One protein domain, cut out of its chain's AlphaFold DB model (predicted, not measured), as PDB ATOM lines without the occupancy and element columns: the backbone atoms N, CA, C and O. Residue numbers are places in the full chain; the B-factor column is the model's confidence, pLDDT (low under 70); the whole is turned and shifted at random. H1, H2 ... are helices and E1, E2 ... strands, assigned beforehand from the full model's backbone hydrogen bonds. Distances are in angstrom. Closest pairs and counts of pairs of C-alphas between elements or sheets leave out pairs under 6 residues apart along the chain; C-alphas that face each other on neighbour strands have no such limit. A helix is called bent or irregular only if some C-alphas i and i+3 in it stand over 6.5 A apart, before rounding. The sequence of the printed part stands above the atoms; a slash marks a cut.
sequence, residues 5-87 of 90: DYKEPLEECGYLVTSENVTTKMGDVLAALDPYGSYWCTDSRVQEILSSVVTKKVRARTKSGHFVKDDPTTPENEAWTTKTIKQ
ATOM      1  N   ASP A   5      10.846 -47.396  24.995       79.12
ATOM      2  CA  ASP A   5      11.409 -46.045  25.158       79.12
ATOM      3  C   ASP A   5      10.726 -45.015  24.231       79.12
ATOM      4  O   ASP A   5      10.794 -43.810  24.472       79.12
ATOM      5  N   TYR A   6      10.053 -45.491  23.180       80.50
ATOM      6  CA  TYR A   6       9.351 -44.708  22.161       80.50
ATOM      7  C   TYR A   6       7.832 -44.854  22.255       80.50
ATOM      8  O   TYR A   6       7.119 -44.433  21.344       80.50
ATOM      9  N   LYS A   7       7.321 -45.448  23.337       82.94
ATOM     10  CA  LYS A   7       5.898 -45.750  23.489       82.94
ATOM     11  C   LYS A   7       5.019 -44.505  23.385       82.94
ATOM     12  O   LYS A   7       4.100 -44.499  22.579       82.94
ATOM     13  N   GLU A   8       5.338 -43.443  24.124       81.25
ATOM     14  CA  GLU A   8       4.552 -42.199  24.134       81.25
ATOM     15  C   GLU A   8       4.329 -41.597  22.726       81.25
ATOM     16  O   GLU A   8       3.174 -41.439  22.330       81.25
ATOM     17  N   PRO A   9       5.375 -41.291  21.925       83.56
ATOM     18  CA  PRO A   9       5.184 -40.693  20.601       83.56
ATOM     19  C   PRO A   9       4.543 -41.649  19.585       83.56
ATOM     20  O   PRO A   9       3.821 -41.210  18.689       83.56
ATOM     21  N   LEU A  10       4.788 -42.957  19.706       85.94
ATOM     22  CA  LEU A  10       4.180 -43.960  18.831       85.94
ATOM     23  C   LEU A  10       2.685 -44.155  19.147       85.94
ATOM     24  O   LEU A  10       1.879 -44.248  18.220       85.94
ATOM     25  N   GLU A  11       2.297 -44.146  20.426       86.62
ATOM     26  CA  GLU A  11       0.893 -44.202  20.857       86.62
ATOM     27  C   GLU A  11       0.135 -42.907  20.528       86.62
ATOM     28  O   GLU A  11      -1.032 -42.979  20.139       86.62
ATOM     29  N   GLU A  12       0.787 -41.738  20.582       85.69
ATOM     30  CA  GLU A  12       0.213 -40.463  20.111       85.69
ATOM     31  C   GLU A  12      -0.146 -40.524  18.617       85.69
ATOM     32  O   GLU A  12      -1.196 -40.035  18.195       85.69
ATOM     33  N   CYS A  13       0.674 -41.213  17.819       83.31
ATOM     34  CA  CYS A  13       0.383 -41.485  16.411       83.31
ATOM     35  C   CYS A  13      -0.662 -42.600  16.195       83.31
ATOM     36  O   CYS A  13      -1.071 -42.851  15.060       83.31
ATOM     37  N   GLY A  14      -1.123 -43.248  17.268       86.75
ATOM     38  CA  GLY A  14      -2.158 -44.280  17.244       86.75
ATOM     39  C   GLY A  14      -1.650 -45.703  17.002       86.75
ATOM     40  O   GLY A  14      -2.469 -46.579  16.706       86.75
ATOM     41  N   TYR A  15      -0.341 -45.939  17.124       89.88
ATOM     42  CA  TYR A  15       0.267 -47.267  17.038       89.88
ATOM     43  C   TYR A  15       0.294 -47.955  18.407       89.88
ATOM     44  O   TYR A  15       0.326 -47.304  19.447       89.88
ATOM     45  N   LEU A  16       0.286 -49.285  18.406       89.69
ATOM     46  CA  LEU A  16       0.468 -50.115  19.590       89.69
ATOM     47  C   LEU A  16       1.926 -50.555  19.669       89.69
ATOM     48  O   LEU A  16       2.447 -51.178  18.746       89.69
ATOM     49  N   VAL A  17       2.584 -50.236  20.780       89.56
ATOM     50  CA  VAL A  17       3.999 -50.550  20.993       89.56
ATOM     51  C   VAL A  17       4.142 -51.650  22.025       89.56
ATOM     52  O   VAL A  17       3.624 -51.551  23.136       89.56
ATOM     53  N   THR A  18       4.893 -52.679  21.662       88.31
ATOM     54  CA  THR A  18       5.342 -53.742  22.561       88.31
ATOM     55  C   THR A  18       6.867 -53.744  22.619       88.31
ATOM     56  O   THR A  18       7.516 -53.060  21.831       88.31
ATOM     57  N   SER A  19       7.461 -54.507  23.539       84.75
ATOM     58  CA  SER A  19       8.927 -54.620  23.622       84.75
ATOM     59  C   SER A  19       9.545 -55.187  22.333       84.75
ATOM     60  O   SER A  19      10.641 -54.784  21.948       84.75
ATOM     61  N   GLU A  20       8.818 -56.057  21.622       85.88
ATOM     62  CA  GLU A  20       9.331 -56.776  20.451       85.88
ATOM     63  C   GLU A  20       8.936 -56.138  19.113       85.88
ATOM     64  O   GLU A  20       9.681 -56.245  18.138       85.88
ATOM     65  N   ASN A  21       7.775 -55.483  19.040       90.31
ATOM     66  CA  ASN A  21       7.246 -54.932  17.793       90.31
ATOM     67  C   ASN A  21       6.300 -53.735  17.987       90.31
ATOM     68  O   ASN A  21       5.738 -53.503  19.058       90.31
ATOM     69  N   VAL A  22       6.108 -52.989  16.902       90.94
ATOM     70  CA  VAL A  22       5.145 -51.896  16.764       90.94
ATOM     71  C   VAL A  22       4.076 -52.328  15.766       90.94
ATOM     72  O   VAL A  22       4.389 -52.675  14.624       90.94
ATOM     73  N   THR A  23       2.812 -52.287  16.185       91.94
ATOM     74  CA  THR A  23       1.652 -52.720  15.398       91.94
ATOM     75  C   THR A  23       0.614 -51.614  15.237       91.94
ATOM     76  O   THR A  23       0.574 -50.644  15.993       91.94
ATOM     77  N   THR A  24      -0.253 -51.734  14.236       90.62
ATOM     78  CA  THR A  24      -1.465 -50.909  14.133       90.62
ATOM     79  C   THR A  24      -2.570 -51.469  15.030       90.62
ATOM     80  O   THR A  24      -2.539 -52.630  15.435       90.62
ATOM     81  N   LYS A  25      -3.634 -50.690  15.273       85.25
ATOM     82  CA  LYS A  25      -4.859 -51.196  15.930       85.25
ATOM     83  C   LYS A  25      -5.511 -52.378  15.196       85.25
ATOM     84  O   LYS A  25      -6.340 -53.064  15.783       85.25
ATOM     85  N   MET A  26      -5.169 -52.587  13.925       85.25
ATOM     86  CA  MET A  26      -5.680 -53.676  13.090       85.25
ATOM     87  C   MET A  26      -4.798 -54.934  13.153       85.25
ATOM     88  O   MET A  26      -5.213 -55.979  12.664       85.25
ATOM     89  N   GLY A  27      -3.626 -54.859  13.797       85.38
ATOM     90  CA  GLY A  27      -2.696 -55.979  13.960       85.38
ATOM     91  C   GLY A  27      -1.576 -56.045  12.918       85.38
ATOM     92  O   GLY A  27      -0.792 -56.990  12.948       85.38
ATOM     93  N   ASP A  28      -1.456 -55.060  12.024       89.31
ATOM     94  CA  ASP A  28      -0.357 -55.014  11.055       89.31
ATOM     95  C   ASP A  28       0.954 -54.632  11.744       89.31
ATOM     96  O   ASP A  28       1.024 -53.603  12.421       89.31
ATOM     97  N   VAL A  29       2.001 -55.436  11.552       90.88
ATOM     98  CA  VAL A  29       3.333 -55.184  12.118       90.88
ATOM     99  C   VAL A  29       4.082 -54.188  11.237       90.88
ATOM    100  O   VAL A  29       4.386 -54.473  10.079       90.88
ATOM    101  N   LEU A  30       4.393 -53.015  11.789       90.69
ATOM    102  CA  LEU A  30       5.094 -51.938  11.083       90.69
ATOM    103  C   LEU A  30       6.591 -51.915  11.375       90.69
ATOM    104  O   LEU A  30       7.371 -51.488  10.524       90.69
ATOM    105  N   ALA A  31       6.984 -52.345  12.570       90.25
ATOM    106  CA  ALA A  31       8.375 -52.521  12.947       90.25
ATOM    107  C   ALA A  31       8.508 -53.688  13.922       90.25
ATOM    108  O   ALA A  31       7.627 -53.890  14.755       90.25
ATOM    109  N   ALA A  32       9.601 -54.439  13.850       90.62
ATOM    110  CA  ALA A  32       9.894 -55.497  14.811       90.62
ATOM    111  C   ALA A  32      11.402 -55.688  14.990       90.62
ATOM    112  O   ALA A  32      12.194 -55.307  14.125       90.62
ATOM    113  N   LEU A  33      11.780 -56.263  16.133       88.62
ATOM    114  CA  LEU A  33      13.138 -56.713  16.411       88.62
ATOM    115  C   LEU A  33      13.370 -58.089  15.781       88.62
ATOM    116  O   LEU A  33      12.559 -59.004  15.920       88.62
ATOM    117  N   ASP A  34      14.512 -58.242  15.129       86.75
ATOM    118  CA  ASP A  34      15.012 -59.527  14.672       86.75
ATOM    119  C   ASP A  34      15.700 -60.278  15.827       86.75
ATOM    120  O   ASP A  34      16.274 -59.649  16.722       86.75
ATOM    121  N   PRO A  35      15.778 -61.623  15.779       84.69
ATOM    122  CA  PRO A  35      16.487 -62.432  16.782       84.69
ATOM    123  C   PRO A  35      17.967 -62.058  16.965       84.69
ATOM    124  O   PRO A  35      18.570 -62.348  17.993       84.69
ATOM    125  N   TYR A  36      18.558 -61.413  15.957       83.94
ATOM    126  CA  TYR A  36      19.939 -60.931  15.966       83.94
ATOM    127  C   TYR A  36      20.102 -59.539  16.604       83.94
ATOM    128  O   TYR A  36      21.216 -59.022  16.661       83.94
ATOM    129  N   GLY A  37      19.017 -58.920  17.080       78.44
ATOM    130  CA  GLY A  37      19.025 -57.613  17.746       78.44
ATOM    131  C   GLY A  37      18.974 -56.403  16.807       78.44
ATOM    132  O   GLY A  37      19.030 -55.265  17.281       78.44
ATOM    133  N   SER A  38      18.858 -56.635  15.499       84.06
ATOM    134  CA  SER A  38      18.491 -55.608  14.517       84.06
ATOM    135  C   SER A  38      16.993 -55.314  14.584       84.06
ATOM    136  O   SER A  38      16.242 -56.063  15.202       84.06
ATOM    137  N   TYR A  39      16.552 -54.222  13.966       87.56
ATOM    138  CA  TYR A  39      15.134 -53.967  13.751       87.56
ATOM    139  C   TYR A  39      14.888 -53.626  12.289       87.56
ATOM    140  O   TYR A  39      15.754 -53.056  11.618       87.56
ATOM    141  N   TRP A  40      13.683 -53.920  11.823       88.12
ATOM    142  CA  TRP A  40      13.178 -53.437  10.549       88.12
ATOM    143  C   TRP A  40      11.993 -52.505  10.784       88.12
ATOM    144  O   TRP A  40      11.255 -52.644  11.761       88.12
ATOM    145  N   CYS A  41      11.830 -51.526   9.898       88.44
ATOM    146  CA  CYS A  41      10.697 -50.608   9.883       88.44
ATOM    147  C   CYS A  41      10.183 -50.488   8.456       88.44
ATOM    148  O   CYS A  41      10.945 -50.154   7.552       88.44
ATOM    149  N   THR A  42       8.891 -50.719   8.268       88.06
ATOM    150  CA  THR A  42       8.215 -50.507   6.985       88.06
ATOM    151  C   THR A  42       7.629 -49.101   6.895       88.06
ATOM    152  O   THR A  42       7.598 -48.506   5.820       88.06
ATOM    153  N   ASP A  43       7.172 -48.549   8.020       87.62
ATOM    154  CA  ASP A  43       6.504 -47.250   8.045       87.62
ATOM    155  C   ASP A  43       7.493 -46.091   8.239       87.62
ATOM    156  O   ASP A  43       8.321 -46.085   9.156       87.62
ATOM    157  N   SER A  44       7.388 -45.075   7.378       87.06
ATOM    158  CA  SER A  44       8.272 -43.907   7.418       87.06
ATOM    159  C   SER A  44       8.057 -43.027   8.653       87.06
ATOM    160  O   SER A  44       9.017 -42.418   9.118       87.06
ATOM    161  N   ARG A  45       6.840 -42.966   9.217       85.44
ATOM    162  CA  ARG A  45       6.566 -42.193  10.441       85.44
ATOM    163  C   ARG A  45       7.170 -42.874  11.655       85.44
ATOM    164  O   ARG A  45       7.809 -42.212  12.464       85.44
ATOM    165  N   VAL A  46       7.016 -44.195  11.756       86.94
ATOM    166  CA  VAL A  46       7.645 -44.984  12.826       86.94
ATOM    167  C   VAL A  46       9.164 -44.824  12.767       86.94
ATOM    168  O   VAL A  46       9.791 -44.541  13.785       86.94
ATOM    169  N   GLN A  47       9.755 -44.904  11.571       86.94
ATOM    170  CA  GLN A  47      11.188 -44.676  11.384       86.94
ATOM    171  C   GLN A  47      11.620 -43.256  11.788       86.94
ATOM    172  O   GLN A  47      12.654 -43.092  12.436       86.94
ATOM    173  N   GLU A  48      10.841 -42.225  11.448       84.19
ATOM    174  CA  GLU A  48      11.128 -40.846  11.860       84.19
ATOM    175  C   GLU A  48      11.056 -40.684  13.382       84.19
ATOM    176  O   GLU A  48      11.932 -40.054  13.968       84.19
ATOM    177  N   ILE A  49      10.079 -41.291  14.055       83.38
ATOM    178  CA  ILE A  49       9.969 -41.270  15.521       83.38
ATOM    179  C   ILE A  49      11.182 -41.953  16.160       83.38
ATOM    180  O   ILE A  49      11.813 -41.377  17.042       83.38
ATOM    181  N   LEU A  50      11.564 -43.131  15.664       80.62
ATOM    182  CA  LEU A  50      12.729 -43.876  16.153       80.62
ATOM    183  C   LEU A  50      14.048 -43.134  15.914       80.62
ATOM    184  O   LEU A  50      14.973 -43.249  16.715       80.62
ATOM    185  N   SER A  51      14.147 -42.374  14.822       77.50
ATOM    186  CA  SER A  51      15.333 -41.572  14.522       77.50
ATOM    187  C   SER A  51      15.339 -40.212  15.228       77.50
ATOM    188  O   SER A  51      16.415 -39.666  15.466       77.50
ATOM    189  N   SER A  52      14.175 -39.621  15.502       65.94
ATOM    190  CA  SER A  52      14.040 -38.272  16.076       65.94
ATOM    191  C   SER A  52      14.065 -38.279  17.596       65.94
ATOM    192  O   SER A  52      14.555 -37.329  18.217       65.94
ATOM    193  N   VAL A  53      13.565 -39.353  18.200       60.19
ATOM    194  CA  VAL A  53      13.647 -39.591  19.626       60.19
ATOM    195  C   VAL A  53      14.978 -40.284  19.861       60.19
ATOM    196  O   VAL A  53      15.139 -41.479  19.685       60.19
ATOM    197  N   VAL A  54      15.983 -39.514  20.244       56.91
ATOM    198  CA  VAL A  54      17.193 -40.078  20.834       56.91
ATOM    199  C   VAL A  54      17.066 -39.823  22.327       56.91
ATOM    200  O   VAL A  54      17.452 -38.760  22.815       56.91
ATOM    201  N   THR A  55      16.488 -40.765  23.073       53.88
ATOM    202  CA  THR A  55      16.438 -40.720  24.542       53.88
ATOM    203  C   THR A  55      17.851 -40.913  25.094       53.88
ATOM    204  O   THR A  55      18.252 -41.975  25.563       53.88
ATOM    205  N   LYS A  56      18.670 -39.857  25.050       54.00
ATOM    206  CA  LYS A  56      19.927 -39.851  25.796       54.00
ATOM    207  C   LYS A  56      19.578 -39.748  27.274       54.00
ATOM    208  O   LYS A  56      19.123 -38.705  27.741       54.00
ATOM    209  N   LYS A  57      19.854 -40.816  28.021       56.47
ATOM    210  CA  LYS A  57      20.063 -40.734  29.469       56.47
ATOM    211  C   LYS A  57      21.145 -39.684  29.714       56.47
ATOM    212  O   LYS A  57      22.317 -39.900  29.405       56.47
ATOM    213  N   VAL A  58      20.744 -38.518  30.205       61.09
ATOM    214  CA  VAL A  58      21.667 -37.439  30.550       61.09
ATOM    215  C   VAL A  58      21.797 -37.385  32.059       61.09
ATOM    216  O   VAL A  58      20.827 -37.563  32.795       61.09
ATOM    217  N   ARG A  59      23.013 -37.134  32.542       64.56
ATOM    218  CA  ARG A  59      23.218 -36.906  33.971       64.56
ATOM    219  C   ARG A  59      22.427 -35.674  34.398       64.56
ATOM    220  O   ARG A  59      22.539 -34.621  33.756       64.56
ATOM    221  N   ALA A  60      21.642 -35.811  35.459       65.62
ATOM    222  CA  ALA A  60      20.868 -34.713  36.012       65.62
ATOM    223  C   ALA A  60      21.812 -33.586  36.469       65.62
ATOM    224  O   ALA A  60      22.908 -33.831  36.985       65.62
ATOM    225  N   ARG A  61      21.410 -32.332  36.231       71.69
ATOM    226  CA  ARG A  61      22.143 -31.135  36.669       71.69
ATOM    227  C   ARG A  61      21.240 -30.278  37.548       71.69
ATOM    228  O   ARG A  61      20.063 -30.117  37.241       71.69
ATOM    229  N   THR A  62      21.800 -29.697  38.602       71.12
ATOM    230  CA  THR A  62      21.131 -28.701  39.444       71.12
ATOM    231  C   THR A  62      20.909 -27.399  38.663       71.12
ATOM    232  O   THR A  62      21.538 -27.168  37.627       71.12
ATOM    233  N   LYS A  63      20.050 -26.498  39.167       63.97
ATOM    234  CA  LYS A  63      19.837 -25.154  38.578       63.97
ATOM    235  C   LYS A  63      21.137 -24.357  38.396       63.97
ATOM    236  O   LYS A  63      21.223 -23.535  37.493       63.97
ATOM    237  N   SER A  64      22.151 -24.648  39.204       71.12
ATOM    238  CA  SER A  64      23.479 -24.029  39.145       71.12
ATOM    239  C   SER A  64      24.468 -24.794  38.252       71.12
ATOM    240  O   SER A  64      25.673 -24.570  38.335       71.12
ATOM    241  N   GLY A  65      23.995 -25.745  37.439       67.62
ATOM    242  CA  GLY A  65      24.794 -26.471  36.446       67.62
ATOM    243  C   GLY A  65      25.669 -27.609  36.979       67.62
ATOM    244  O   GLY A  65      26.375 -28.233  36.187       67.62
ATOM    245  N   HIS A  66      25.622 -27.919  38.276       72.38
ATOM    246  CA  HIS A  66      26.413 -29.003  38.871       72.38
ATOM    247  C   HIS A  66      25.712 -30.352  38.707       72.38
ATOM    248  O   HIS A  66      24.487 -30.410  38.738       72.38
ATOM    249  N   PHE A  67      26.468 -31.442  38.552       68.62
ATOM    250  CA  PHE A  67      25.878 -32.782  38.519       68.62
ATOM    251  C   PHE A  67      25.180 -33.094  39.844       68.62
ATOM    252  O   PHE A  67      25.763 -32.896  40.912       68.62
ATOM    253  N   VAL A  68      23.942 -33.582  39.756       70.38
ATOM    254  CA  VAL A  68      23.210 -34.110  40.911       70.38
ATOM    255  C   VAL A  68      23.952 -35.364  41.373       70.38
ATOM    256  O   VAL A  68      24.241 -36.255  40.567       70.38
ATOM    257  N   LYS A  69      24.374 -35.370  42.641       65.25
ATOM    258  CA  LYS A  69      24.921 -36.568  43.282       65.25
ATOM    259  C   LYS A  69      23.762 -37.486  43.636       65.25
ATOM    260  O   LYS A  69      22.673 -37.002  43.908       65.25
ATOM    261  N   ASP A  70      24.034 -38.779  43.625       54.38
ATOM    262  CA  ASP A  70      23.078 -39.775  44.085       54.38
ATOM    263  C   ASP A  70      22.945 -39.662  45.612       54.38
ATOM    264  O   ASP A  70      23.970 -39.655  46.311       54.38
ATOM    265  N   ASP A  71      21.722 -39.484  46.112       58.31
ATOM    266  CA  ASP A  71      21.444 -39.473  47.546       58.31
ATOM    267  C   ASP A  71      21.173 -40.915  48.014       58.31
ATOM    268  O   ASP A  71      20.245 -41.559  47.523       58.31
ATOM    269  N   PRO A  72      21.959 -41.457  48.963       61.84
ATOM    270  CA  PRO A  72      21.807 -42.836  49.426       61.84
ATOM    271  C   PRO A  72      20.500 -43.094  50.198       61.84
ATOM    272  O   PRO A  72      20.258 -44.230  50.606       61.84
ATOM    273  N   THR A  73      19.684 -42.067  50.459       67.56
ATOM    274  CA  THR A  73      18.428 -42.177  51.221       67.56
ATOM    275  C   THR A  73      17.185 -42.373  50.347       67.56
ATOM    276  O   THR A  73      16.129 -42.730  50.874       67.56
ATOM    277  N   THR A  74      17.298 -42.219  49.026       55.56
ATOM    278  CA  THR A  74      16.210 -42.451  48.068       55.56
ATOM    279  C   THR A  74      16.428 -43.748  47.282       55.56
ATOM    280  O   THR A  74      17.512 -43.961  46.748       55.56
ATOM    281  N   PRO A  75      15.414 -44.628  47.160       56.94
ATOM    282  CA  PRO A  75      15.528 -45.851  46.358       56.94
ATOM    283  C   PRO A  75      15.593 -45.582  44.842       56.94
ATOM    284  O   PRO A  75      15.926 -46.485  44.074       56.94
ATOM    285  N   GLU A  76      15.281 -44.363  44.398       54.66
ATOM    286  CA  GLU A  76      15.353 -43.946  42.996       54.66
ATOM    287  C   GLU A  76      16.662 -43.182  42.725       54.66
ATOM    288  O   GLU A  76      16.992 -42.233  43.430       54.66
ATOM    289  N   ASN A  77      17.416 -43.589  41.694       54.78
ATOM    290  CA  ASN A  77      18.678 -42.942  41.309       54.78
ATOM    291  C   ASN A  77      18.412 -41.554  40.687       54.78
ATOM    292  O   ASN A  77      18.148 -41.444  39.485       54.78
ATOM    293  N   GLU A  78      18.540 -40.484  41.471       57.81
ATOM    294  CA  GLU A  78      18.334 -39.087  41.044       57.81
ATOM    295  C   GLU A  78      19.457 -38.545  40.132       57.81
ATOM    296  O   GLU A  78      19.338 -37.476  39.522       57.81
ATOM    297  N   ALA A  79      20.572 -39.274  40.005       56.94
ATOM    298  CA  ALA A  79      21.734 -38.858  39.217       56.94
ATOM    299  C   ALA A  79      21.499 -38.864  37.689       56.94
ATOM    300  O   ALA A  79      22.297 -38.293  36.929       56.94
ATOM    301  N   TRP A  80      20.417 -39.486  37.217       59.50
ATOM    302  CA  TRP A  80      20.101 -39.646  35.799       59.50
ATOM    303  C   TRP A  80      18.695 -39.139  35.498       59.50
ATOM    304  O   TRP A  80      17.742 -39.462  36.192       59.50
ATOM    305  N   THR A  81      18.558 -38.361  34.427       58.78
ATOM    306  CA  THR A  81      17.260 -37.899  33.932       58.78
ATOM    307  C   THR A  81      17.122 -38.244  32.453       58.78
ATOM    308  O   THR A  81      18.077 -38.155  31.670       58.78
ATOM    309  N   THR A  82      15.936 -38.686  32.059       56.00
ATOM    310  CA  THR A  82      15.562 -38.915  30.666       56.00
ATOM    311  C   THR A  82      15.132 -37.582  30.065       56.00
ATOM    312  O   THR A  82      14.099 -37.023  30.419       56.00
ATOM    313  N   LYS A  83      15.953 -37.026  29.165       54.97
ATOM    314  CA  LYS A  83      15.551 -35.865  28.364       54.97
ATOM    315  C   LYS A  83      15.231 -36.308  26.949       54.97
ATOM    316  O   LYS A  83      16.108 -36.798  26.240       54.97
ATOM    317  N   THR A  84      14.001 -36.052  26.527       51.84
ATOM    318  CA  THR A  84      13.580 -36.159  25.130       51.84
ATOM    319  C   THR A  84      14.148 -34.966  24.368       51.84
ATOM    320  O   THR A  84      13.599 -33.865  24.393       51.84
ATOM    321  N   ILE A  85      15.307 -35.146  23.736       50.16
ATOM    322  CA  ILE A  85      15.850 -34.159  22.798       50.16
ATOM    323  C   ILE A  85      15.201 -34.422  21.444       50.16
ATOM    324  O   ILE A  85      15.544 -35.397  20.784       50.16
ATOM    325  N   LYS A  86      14.277 -33.547  21.024       41.72
ATOM    326  CA  LYS A  86      13.872 -33.476  19.617       41.72
ATOM    327  C   LYS A  86      15.110 -33.085  18.820       41.72
ATOM    328  O   LYS A  86      15.650 -31.995  19.030       41.72
ATOM    329  N   GLN A  87      15.593 -33.976  17.960       44.47
ATOM    330  CA  GLN A  87      16.697 -33.665  17.064       44.47
ATOM    331  C   GLN A  87      16.218 -32.586  16.080       44.47
ATOM    332  O   GLN A  87      15.516 -32.870  15.117       44.47
TER     333      GLN A  87
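Overview. This is residues 5 to 87 of the 90 residues of an uncharacterized protein of Phycisphaerae bacterium (UniProt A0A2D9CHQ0). A small head, made of the three-strand sheet E1 E2 E3 and the short helices H1 and H2, leads from the end of H2 into a long two-strand arm, the hairpin E4 and E5, with a loop of residues 60 to 79 at its far end. The printed part has 83 residues, with two named helices and five named strands in the order H1 E1 E2 E3 H2 E4 E5. Both sheets, E1 - E2 - E3 and E4 - E5, are antiparallel, and the class is mixed. The whole is loose, with a radius of gyration of the C-alphas of 16.7 A, and elongated, spanning 47 by 25 by 24 A.

Arrangement. H1, residues 5 to 12, is irregular: C-alphas 5 and 8 are 7.9 A apart. E1, residues 21 to 23, E2, residues 29 to 33, and E3, residues 39 to 41, form a meander, each strand the antiparallel neighbour of the one before. N 22 and O 31 are 2.8 A apart, and N 40 and O 32 3.1 A. H2, residues 44 to 52, only grazes this sheet; H1 only just does, with 5 pairs of C-alphas within 10 A. H1 and H2 touch at a steep tilt of 46 degrees, opposite ways; their closest C-alphas, of Tyr 6 and Leu 50, are 6.9 A apart. Every O i to N i+4 pair is within hydrogen-bond range in H2, and 3 of 4 in H1. E4, residues 53 to 59, and E5, residues 80 to 86, are an antiparallel hairpin at 148 degrees, with N 81 and O 58 2.9 A apart. E2 and E4 are apart, for instance.

Along the chain. H1 begins at C-alpha 5 (11.409, -46.045, 25.158) and measures 13.5 A. H2 measures 11.8 A, E4 17.5 A and E5 18.4 A; E5 ends at C-alpha 86 (13.872, -33.476, 19.617).

Size, cuts and confidence. The farthest C-alphas, of Met 26 and Ser 64, are 49.1 A apart. The printed part has no cut. The link E4 to E5 is long, 20 residues. Mean pLDDT of the printed part is 74.8; residues 52 to 60 and 69 to 87 are among those under 70.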